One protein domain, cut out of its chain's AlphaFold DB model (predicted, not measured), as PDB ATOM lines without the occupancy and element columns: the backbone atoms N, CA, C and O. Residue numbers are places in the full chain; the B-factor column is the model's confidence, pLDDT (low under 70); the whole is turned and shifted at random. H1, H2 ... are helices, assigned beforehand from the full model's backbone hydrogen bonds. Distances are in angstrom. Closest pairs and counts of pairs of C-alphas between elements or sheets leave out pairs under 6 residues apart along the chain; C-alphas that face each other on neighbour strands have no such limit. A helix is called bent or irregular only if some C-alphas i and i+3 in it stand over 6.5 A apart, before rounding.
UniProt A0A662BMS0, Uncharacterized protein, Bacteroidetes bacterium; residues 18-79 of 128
ATOM      1  N   ASN A  18     -18.257  34.290  -2.624       97.69
ATOM      2  CA  ASN A  18     -17.419  34.591  -1.459       97.69
ATOM      3  C   ASN A  18     -15.915  34.614  -1.775       97.69
ATOM      4  O   ASN A  18     -15.124  34.919  -0.893       97.69
ATOM      5  N   TYR A  19     -15.528  34.272  -3.006       98.00
ATOM      6  CA  TYR A  19     -14.136  34.062  -3.390       98.00
ATOM      7  C   TYR A  19     -13.811  34.790  -4.691       98.00
ATOM      8  O   TYR A  19     -14.655  34.925  -5.587       98.00
ATOM      9  N   THR A  20     -12.571  35.228  -4.834       98.44
ATOM     10  CA  THR A  20     -11.975  35.604  -6.116       98.44
ATOM     11  C   THR A  20     -11.784  34.375  -7.013       98.44
ATOM     12  O   THR A  20     -11.988  33.233  -6.604       98.44
ATOM     13  N   ALA A  21     -11.434  34.594  -8.283       98.19
ATOM     14  CA  ALA A  21     -11.118  33.485  -9.184       98.19
ATOM     15  C   ALA A  21      -9.876  32.708  -8.713       98.19
ATOM     16  O   ALA A  21      -9.870  31.487  -8.790       98.19
ATOM     17  N   GLU A  22      -8.877  33.415  -8.188       97.81
ATOM     18  CA  GLU A  22      -7.644  32.839  -7.652       97.81
ATOM     19  C   GLU A  22      -7.907  32.016  -6.386       97.81
ATOM     20  O   GLU A  22      -7.521  30.855  -6.320       97.81
ATOM     21  N   GLU A  23      -8.682  32.536  -5.430       98.06
ATOM     22  CA  GLU A  23      -9.049  31.783  -4.218       98.06
ATOM     23  C   GLU A  23      -9.880  30.521  -4.505       98.06
ATOM     24  O   GLU A  23      -9.966  29.628  -3.656       98.06
ATOM     25  N   LEU A  24     -10.509  30.438  -5.682       98.31
ATOM     26  CA  LEU A  24     -11.207  29.239  -6.140       98.31
ATOM     27  C   LEU A  24     -10.266  28.220  -6.789       98.31
ATOM     28  O   LEU A  24     -10.502  27.022  -6.642       98.31
ATOM     29  N   THR A  25      -9.242  28.662  -7.518       98.38
ATOM     30  CA  THR A  25      -8.414  27.782  -8.357       98.38
ATOM     31  C   THR A  25      -7.062  27.439  -7.745       98.38
ATOM     32  O   THR A  25      -6.605  26.310  -7.915       98.38
ATOM     33  N   GLU A  26      -6.440  28.339  -6.986       98.19
ATOM     34  CA  GLU A  26      -5.123  28.120  -6.381       98.19
ATOM     35  C   GLU A  26      -5.057  26.891  -5.461       98.19
ATOM     36  O   GLU A  26      -4.099  26.117  -5.567       98.19
ATOM     37  N   PRO A  27      -6.095  26.580  -4.652       98.00
ATOM     38  CA  PRO A  27      -6.101  25.346  -3.876       98.00
ATOM     39  C   PRO A  27      -6.000  24.074  -4.730       98.00
ATOM     40  O   PRO A  27      -5.434  23.086  -4.272       98.00
ATOM     41  N   PHE A  28      -6.513  24.078  -5.969       98.06
ATOM     42  CA  PHE A  28      -6.343  22.942  -6.880       98.06
ATOM     43  C   PHE A  28      -4.894  22.833  -7.347       98.06
ATOM     44  O   PHE A  28      -4.338  21.738  -7.319       98.06
ATOM     45  N   TYR A  29      -4.273  23.938  -7.770       98.19
ATOM     46  CA  TYR A  29      -2.873  23.921  -8.202       98.19
ATOM     47  C   TYR A  29      -1.959  23.413  -7.089       98.19
ATOM     48  O   TYR A  29      -1.256  22.424  -7.291       98.19
ATOM     49  N   SER A  30      -2.072  23.997  -5.898       97.69
ATOM     50  CA  SER A  30      -1.291  23.598  -4.727       97.69
ATOM     51  C   SER A  30      -1.512  22.125  -4.344       97.69
ATOM     52  O   SER A  30      -0.553  21.380  -4.143       97.69
ATOM     53  N   HIS A  31      -2.769  21.665  -4.290       97.88
ATOM     54  CA  HIS A  31      -3.081  20.288  -3.899       97.88
ATOM     55  C   HIS A  31      -2.526  19.257  -4.893       97.88
ATOM     56  O   HIS A  31      -1.865  18.297  -4.496       97.88
ATOM     57  N   PHE A  32      -2.760  19.448  -6.194       97.88
ATOM     58  CA  PHE A  32      -2.315  18.493  -7.213       97.88
ATOM     59  C   PHE A  32      -0.797  18.538  -7.450       97.88
ATOM     60  O   PHE A  32      -0.201  17.505  -7.777       97.88
ATOM     61  N   GLU A  33      -0.143  19.676  -7.199       97.69
ATOM     62  CA  GLU A  33       1.317  19.756  -7.132       97.69
ATOM     63  C   GLU A  33       1.873  18.927  -5.960       97.69
ATOM     64  O   GLU A  33       2.795  18.127  -6.156       97.69
ATOM     65  N   GLU A  34       1.304  19.055  -4.753       97.62
ATOM     66  CA  GLU A  34       1.733  18.262  -3.594       97.62
ATOM     67  C   GLU A  34       1.532  16.760  -3.832       97.62
ATOM     68  O   GLU A  34       2.448  15.965  -3.590       97.62
ATOM     69  N   LEU A  35       0.368  16.364  -4.359       97.69
ATOM     70  CA  LEU A  35       0.107  14.971  -4.713       97.69
ATOM     71  C   LEU A  35       1.152  14.450  -5.706       97.69
ATOM     72  O   LEU A  35       1.714  13.374  -5.496       97.69
ATOM     73  N   SER A  36       1.457  15.223  -6.752       98.06
ATOM     74  CA  SER A  36       2.431  14.816  -7.766       98.06
ATOM     75  C   SER A  36       3.825  14.587  -7.172       98.06
ATOM     76  O   SER A  36       4.465  13.566  -7.444       98.06
ATOM     77  N   LYS A  37       4.273  15.488  -6.285       97.81
ATOM     78  CA  LYS A  37       5.555  15.357  -5.569       97.81
ATOM     79  C   LYS A  37       5.598  14.091  -4.713       97.81
ATOM     80  O   LYS A  37       6.579  13.351  -4.758       97.81
ATOM     81  N   ARG A  38       4.535  13.809  -3.953       97.19
ATOM     82  CA  ARG A  38       4.491  12.661  -3.030       97.19
ATOM     83  C   ARG A  38       4.388  11.321  -3.745       97.19
ATOM     84  O   ARG A  38       5.048  10.367  -3.340       97.19
ATOM     85  N   PHE A  39       3.602  11.253  -4.814       97.12
ATOM     86  CA  PHE A  39       3.459  10.037  -5.613       97.12
ATOM     87  C   PHE A  39       4.591   9.833  -6.627       97.12
ATOM     88  O   PHE A  39       4.647   8.772  -7.244       97.12
ATOM     89  N   LYS A  40       5.487  10.818  -6.797       97.50
ATOM     90  CA  LYS A  40       6.585  10.802  -7.781       97.50
ATOM     91  C   LYS A  40       6.100  10.524  -9.209       97.50
ATOM     92  O   LYS A  40       6.778   9.872  -9.999       97.50
ATOM     93  N   ARG A  41       4.902  11.007  -9.528       97.50
ATOM     94  CA  ARG A  41       4.280  10.940 -10.851       97.50
ATOM     95  C   ARG A  41       3.299  12.085 -10.985       97.50
ATOM     96  O   ARG A  41       2.830  12.612  -9.984       97.50
ATOM     97  N   GLU A  42       2.934  12.410 -12.211       96.56
ATOM     98  CA  GLU A  42       1.919  13.423 -12.450       96.56
ATOM     99  C   GLU A  42       0.554  12.975 -11.893       96.56
ATOM    100  O   GLU A  42       0.077  11.858 -12.140       96.56
ATOM    101  N   VAL A  43      -0.066  13.857 -11.112       97.94
ATOM    102  CA  VAL A  43      -1.431  13.732 -10.601       97.94
ATOM    103  C   VAL A  43      -2.160  15.024 -10.934       97.94
ATOM    104  O   VAL A  43      -1.711  16.108 -10.578       97.94
ATOM    105  N   LYS A  44      -3.289  14.907 -11.633       97.81
ATOM    106  CA  LYS A  44      -4.078  16.038 -12.135       97.81
ATOM    107  C   LYS A  44      -5.482  16.022 -11.545       97.81
ATOM    108  O   LYS A  44      -5.978  14.935 -11.226       97.81
ATOM    109  N   PRO A  45      -6.155  17.181 -11.454       97.62
ATOM    110  CA  PRO A  45      -7.591  17.191 -11.229       97.62
ATOM    111  C   PRO A  45      -8.301  16.489 -12.379       97.62
ATOM    112  O   PRO A  45      -7.887  16.620 -13.529       97.62
ATOM    113  N   ASP A  46      -9.377  15.764 -12.085       97.88
ATOM    114  CA  ASP A  46     -10.210  15.171 -13.129       97.88
ATOM    115  C   ASP A  46     -10.739  16.263 -14.074       97.88
ATOM    116  O   ASP A  46     -11.316  17.259 -13.634       97.88
ATOM    117  N   TRP A  47     -10.512  16.078 -15.375       98.56
ATOM    118  CA  TRP A  47     -10.852  17.075 -16.390       98.56
ATOM    119  C   TRP A  47     -12.353  17.382 -16.418       98.56
ATOM    120  O   TRP A  47     -12.743  18.547 -16.539       98.56
ATOM    121  N   GLN A  48     -13.191  16.342 -16.303       98.56
ATOM    122  CA  GLN A  48     -14.644  16.477 -16.389       98.56
ATOM    123  C   GLN A  48     -15.168  17.277 -15.199       98.56
ATOM    124  O   GLN A  48     -15.920  18.226 -15.384       98.56
ATOM    125  N   PHE A  49     -14.681  16.980 -13.994       98.19
ATOM    126  CA  PHE A  49     -15.027  17.735 -12.798       98.19
ATOM    127  C   PHE A  49     -14.712  19.235 -12.936       98.19
ATOM    128  O   PHE A  49     -15.569  20.073 -12.666       98.19
ATOM    129  N   ILE A  50     -13.503  19.591 -13.387       98.56
ATOM    130  CA  ILE A  50     -13.119  21.000 -13.591       98.56
ATOM    131  C   ILE A  50     -13.996  21.670 -14.657       98.56
ATOM    132  O   ILE A  50     -14.405  22.820 -14.485       98.56
ATOM    133  N   ASN A  51     -14.312  20.944 -15.734       98.81
ATOM    134  CA  ASN A  51     -15.181  21.425 -16.803       98.81
ATOM    135  C   ASN A  51     -16.587  21.747 -16.277       98.81
ATOM    136  O   ASN A  51     -17.101  22.846 -16.492       98.81
ATOM    137  N   ASP A  52     -17.179  20.808 -15.543       98.69
ATOM    138  CA  ASP A  52     -18.538  20.926 -15.017       98.69
ATOM    139  C   ASP A  52     -18.639  22.055 -13.994       98.69
ATOM    140  O   ASP A  52     -19.585  22.840 -14.036       98.69
ATOM    141  N   VAL A  53     -17.625  22.216 -13.136       98.56
ATOM    142  CA  VAL A  53     -17.541  23.355 -12.214       98.56
ATOM    143  C   VAL A  53     -17.480  24.682 -12.976       98.56
ATOM    144  O   VAL A  53     -18.201  25.621 -12.629       98.56
ATOM    145  N   GLY A  54     -16.667  24.770 -14.033       98.62
ATOM    146  CA  GLY A  54     -16.585  25.963 -14.877       98.62
ATOM    147  C   GLY A  54     -17.949  26.366 -15.448       98.62
ATOM    148  O   GLY A  54     -18.379  27.512 -15.283       98.62
ATOM    149  N   PHE A  55     -18.672  25.422 -16.056       98.69
ATOM    150  CA  PHE A  55     -19.993  25.687 -16.637       98.69
ATOM    151  C   PHE A  55     -21.096  25.892 -15.594       98.69
ATOM    152  O   PHE A  55     -21.982  26.723 -15.808       98.69
ATOM    153  N   PHE A  56     -21.025  25.230 -14.440       98.44
ATOM    154  CA  PHE A  56     -21.921  25.491 -13.316       98.44
ATOM    155  C   PHE A  56     -21.765  26.932 -12.809       98.44
ATOM    156  O   PHE A  56     -22.745  27.668 -12.717       98.44
ATOM    157  N   ILE A  57     -20.533  27.395 -12.572       98.38
ATOM    158  CA  ILE A  57     -20.264  28.783 -12.156       98.38
ATOM    159  C   ILE A  57     -20.732  29.784 -13.223       98.38
ATOM    160  O   ILE A  57     -21.224  30.871 -12.896       98.38
ATOM    161  N   LEU A  58     -20.590  29.438 -14.504       98.44
ATOM    162  CA  LEU A  58     -21.036  30.291 -15.601       98.44
ATOM    163  C   LEU A  58     -22.559  30.435 -15.638       98.44
ATOM    164  O   LEU A  58     -23.052  31.544 -15.814       98.44
ATOM    165  N   THR A  59     -23.285  29.329 -15.487       98.00
ATOM    166  CA  THR A  59     -24.739  29.273 -15.690       98.00
ATOM    167  C   THR A  59     -25.521  29.560 -14.410       98.00
ATOM    168  O   THR A  59     -26.365  30.451 -14.408       98.00
ATOM    169  N   ALA A  60     -25.214  28.876 -13.309       98.00
ATOM    170  CA  ALA A  60     -25.950  28.991 -12.051       98.00
ATOM    171  C   ALA A  60     -25.590  30.256 -11.258       98.00
ATOM    172  O   ALA A  60     -26.426  30.810 -10.550       98.00
ATOM    173  N   HIS A  61     -24.348  30.734 -11.385       97.31
ATOM    174  CA  HIS A  61     -23.855  31.894 -10.632       97.31
ATOM    175  C   HIS A  61     -23.568  33.124 -11.495       97.31
ATOM    176  O   HIS A  61     -23.131  34.144 -10.957       97.31
ATOM    177  N   ASN A  62     -23.758  33.033 -12.818       97.12
ATOM    178  CA  ASN A  62     -23.496  34.112 -13.774       97.12
ATOM    179  C   ASN A  62     -22.140  34.813 -13.536       97.12
ATOM    180  O   ASN A  62     -22.027  36.039 -13.555       97.12
ATOM    181  N   SER A  63     -21.099  34.025 -13.247       98.25
ATOM    182  CA  SER A  63     -19.788  34.524 -12.816       98.25
ATOM    183  C   SER A  63     -18.708  34.207 -13.859       98.25
ATOM    184  O   SER A  63     -17.834  33.371 -13.620       98.25
ATOM    185  N   PRO A  64     -18.717  34.875 -15.030       98.12
ATOM    186  CA  PRO A  64     -17.939  34.456 -16.197       98.12
ATOM    187  C   PRO A  64     -16.424  34.486 -15.979       98.12
ATOM    188  O   PRO A  64     -15.727  33.600 -16.456       98.12
ATOM    189  N   LYS A  65     -15.898  35.456 -15.219       98.38
ATOM    190  CA  LYS A  65     -14.458  35.505 -14.904       98.38
ATOM    191  C   LYS A  65     -14.006  34.289 -14.084       98.38
ATOM    192  O   LYS A  65     -12.937  33.752 -14.338       98.38
ATOM    193  N   LYS A  66     -14.830  33.849 -13.127       98.69
ATOM    194  CA  LYS A  66     -14.535  32.704 -12.250       98.69
ATOM    195  C   LYS A  66     -14.694  31.388 -13.007       98.69
ATOM    196  O   LYS A  66     -13.823  30.536 -12.924       98.69
ATOM    197  N   ALA A  67     -15.748  31.272 -13.816       98.75
ATOM    198  CA  ALA A  67     -15.939  30.148 -14.729       98.75
ATOM    199  C   ALA A  67     -14.742  29.962 -15.671       98.75
ATOM    200  O   ALA A  67     -14.196  28.867 -15.777       98.75
ATOM    201  N   ARG A  68     -14.289  31.057 -16.299       98.75
ATOM    202  CA  ARG A  68     -13.127  31.044 -17.191       98.75
ATOM    203  C   ARG A  68     -11.870  30.520 -16.497       98.75
ATOM    204  O   ARG A  68     -11.163  29.736 -17.107       98.75
ATOM    205  N   ALA A  69     -11.623  30.886 -15.238       98.75
ATOM    206  CA  ALA A  69     -10.444  30.418 -14.508       98.75
ATOM    207  C   ALA A  69     -10.413  28.884 -14.327       98.75
ATOM    208  O   ALA A  69      -9.346  28.279 -14.414       98.75
ATOM    209  N   TYR A  70     -11.571  28.237 -14.139       98.75
ATOM    210  CA  TYR A  70     -11.662  26.770 -14.134       98.75
ATOM    211  C   TYR A  70     -11.429  26.176 -15.529       98.75
ATOM    212  O   TYR A  70     -10.686  25.211 -15.678       98.75
ATOM    213  N   LEU A  71     -12.000  26.765 -16.581       98.81
ATOM    214  CA  LEU A  71     -11.783  26.272 -17.946       98.81
ATOM    215  C   LEU A  71     -10.323  26.456 -18.412       98.81
ATOM    216  O   LEU A  71      -9.764  25.578 -19.069       98.81
ATOM    217  N   GLU A  72      -9.661  27.541 -18.003       98.81
ATOM    218  CA  GLU A  72      -8.224  27.761 -18.213       98.81
ATOM    219  C   GLU A  72      -7.363  26.746 -17.450       98.81
ATOM    220  O   GLU A  72      -6.334  26.309 -17.964       98.81
ATOM    221  N   MET A  73      -7.797  26.295 -16.269       98.75
ATOM    222  CA  MET A  73      -7.135  25.201 -15.553       98.75
ATOM    223  C   MET A  73      -7.150  23.903 -16.373       98.75
ATOM    224  O   MET A  73      -6.134  23.210 -16.440       98.75
ATOM    225  N   ASN A  74      -8.258  23.599 -17.056       98.69
ATOM    226  CA  ASN A  74      -8.316  22.460 -17.973       98.69
ATOM    227  C   ASN A  74      -7.352  22.611 -19.153       98.69
ATOM    228  O   ASN A  74      -6.672  21.647 -19.492       98.69
ATOM    229  N   LEU A  75      -7.227  23.806 -19.737       98.69
ATOM    230  CA  LEU A  75      -6.214  24.062 -20.768       98.69
ATOM    231  C   LEU A  75      -4.786  23.881 -20.243       98.69
ATOM    232  O   LEU A  75      -3.946  23.336 -20.951       98.69
ATOM    233  N   LYS A  76      -4.511  24.298 -19.003       98.44
ATOM    234  CA  LYS A  76      -3.185  24.160 -18.387       98.44
ATOM    235  C   LYS A  76      -2.804  22.697 -18.144       98.44
ATOM    236  O   LYS A  76      -1.684  22.305 -18.451       98.44
ATOM    237  N   TYR A  77      -3.712  21.887 -17.601       98.44
ATOM    238  CA  TYR A  77      -3.432  20.476 -17.294       98.44
ATOM    239  C   TYR A  77      -3.580  19.536 -18.498       98.44
ATOM    240  O   TYR A  77      -2.950  18.472 -18.536       98.44
ATOM    241  N   TYR A  78      -4.420  19.918 -19.462       98.44
ATOM    242  CA  TYR A  78      -4.812  19.103 -20.609       98.44
ATOM    243  C   TYR A  78      -4.795  19.915 -21.922       98.44
ATOM    244  O   TYR A  78      -5.838  20.013 -22.581       98.44
ATOM    245  N   PRO A  79      -3.639  20.487 -22.320       98.19
ATOM    246  CA  PRO A  79      -3.538  21.338 -23.512       98.19
ATOM    247  C   PRO A  79      -3.806  20.575 -24.816       98.19
ATOM    248  O   PRO A  79      -4.445  21.117 -25.713       98.19
TER     249      PRO A  79
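What this domain is: This is residues 18 to 79 of the 128 residues of an uncharacterized protein of Bacteroidetes bacterium (UniProt A0A662BMS0). The longest helix, H1, runs beside a helical hairpin of H2 and H3, meeting H3 near its own first residues and reaching past the hairpin at its other end. The 62 printed residues hold three named helices, in the order H1, H2, H3, and no named strand: all helix. The whole is compact, radius of gyration of the C-alphas 12.1 A, yet elongated, spanning 39 by 22 by 15 A.

How they stand to each other: H1, residues 21 to 39, touches H3, residues 64 to 77, with residues 21 to 25 alone; the closest C-alphas, of Ala 21 and Lys 66, are 4.7 A apart. They run the same way at a shallow tilt of 20 degrees. H2, residues 47 to 59, and H3 touch and form a hairpin, opposite ways at a shallow tilt of 12 degrees; their closest C-alphas, of Gly 54 and Ala 67, are 4.2 A apart. H1 and H2 are apart. Every O i to N i+4 pair is within hydrogen-bond range in H2 and H3, and 13 of 15 in H1.

Where its parts are: H1 is 27.8 A long from C-alpha 21 at (-11.118, 33.485, -9.184), and only just irregular: C-alphas 24 and 27 are 6.8 A apart. H2 measures 18.5 A and H3 20.2 A, ending at C-alpha 77 (-3.432, 20.476, -17.294).

The domain as a whole: The C-alphas farthest apart, of Lys 40 and Asn 62, are 38.5 A apart. The printed part has no cut; the H1 to H2 link is short, H2 to H3 tight. No printed residue is under pLDDT 70.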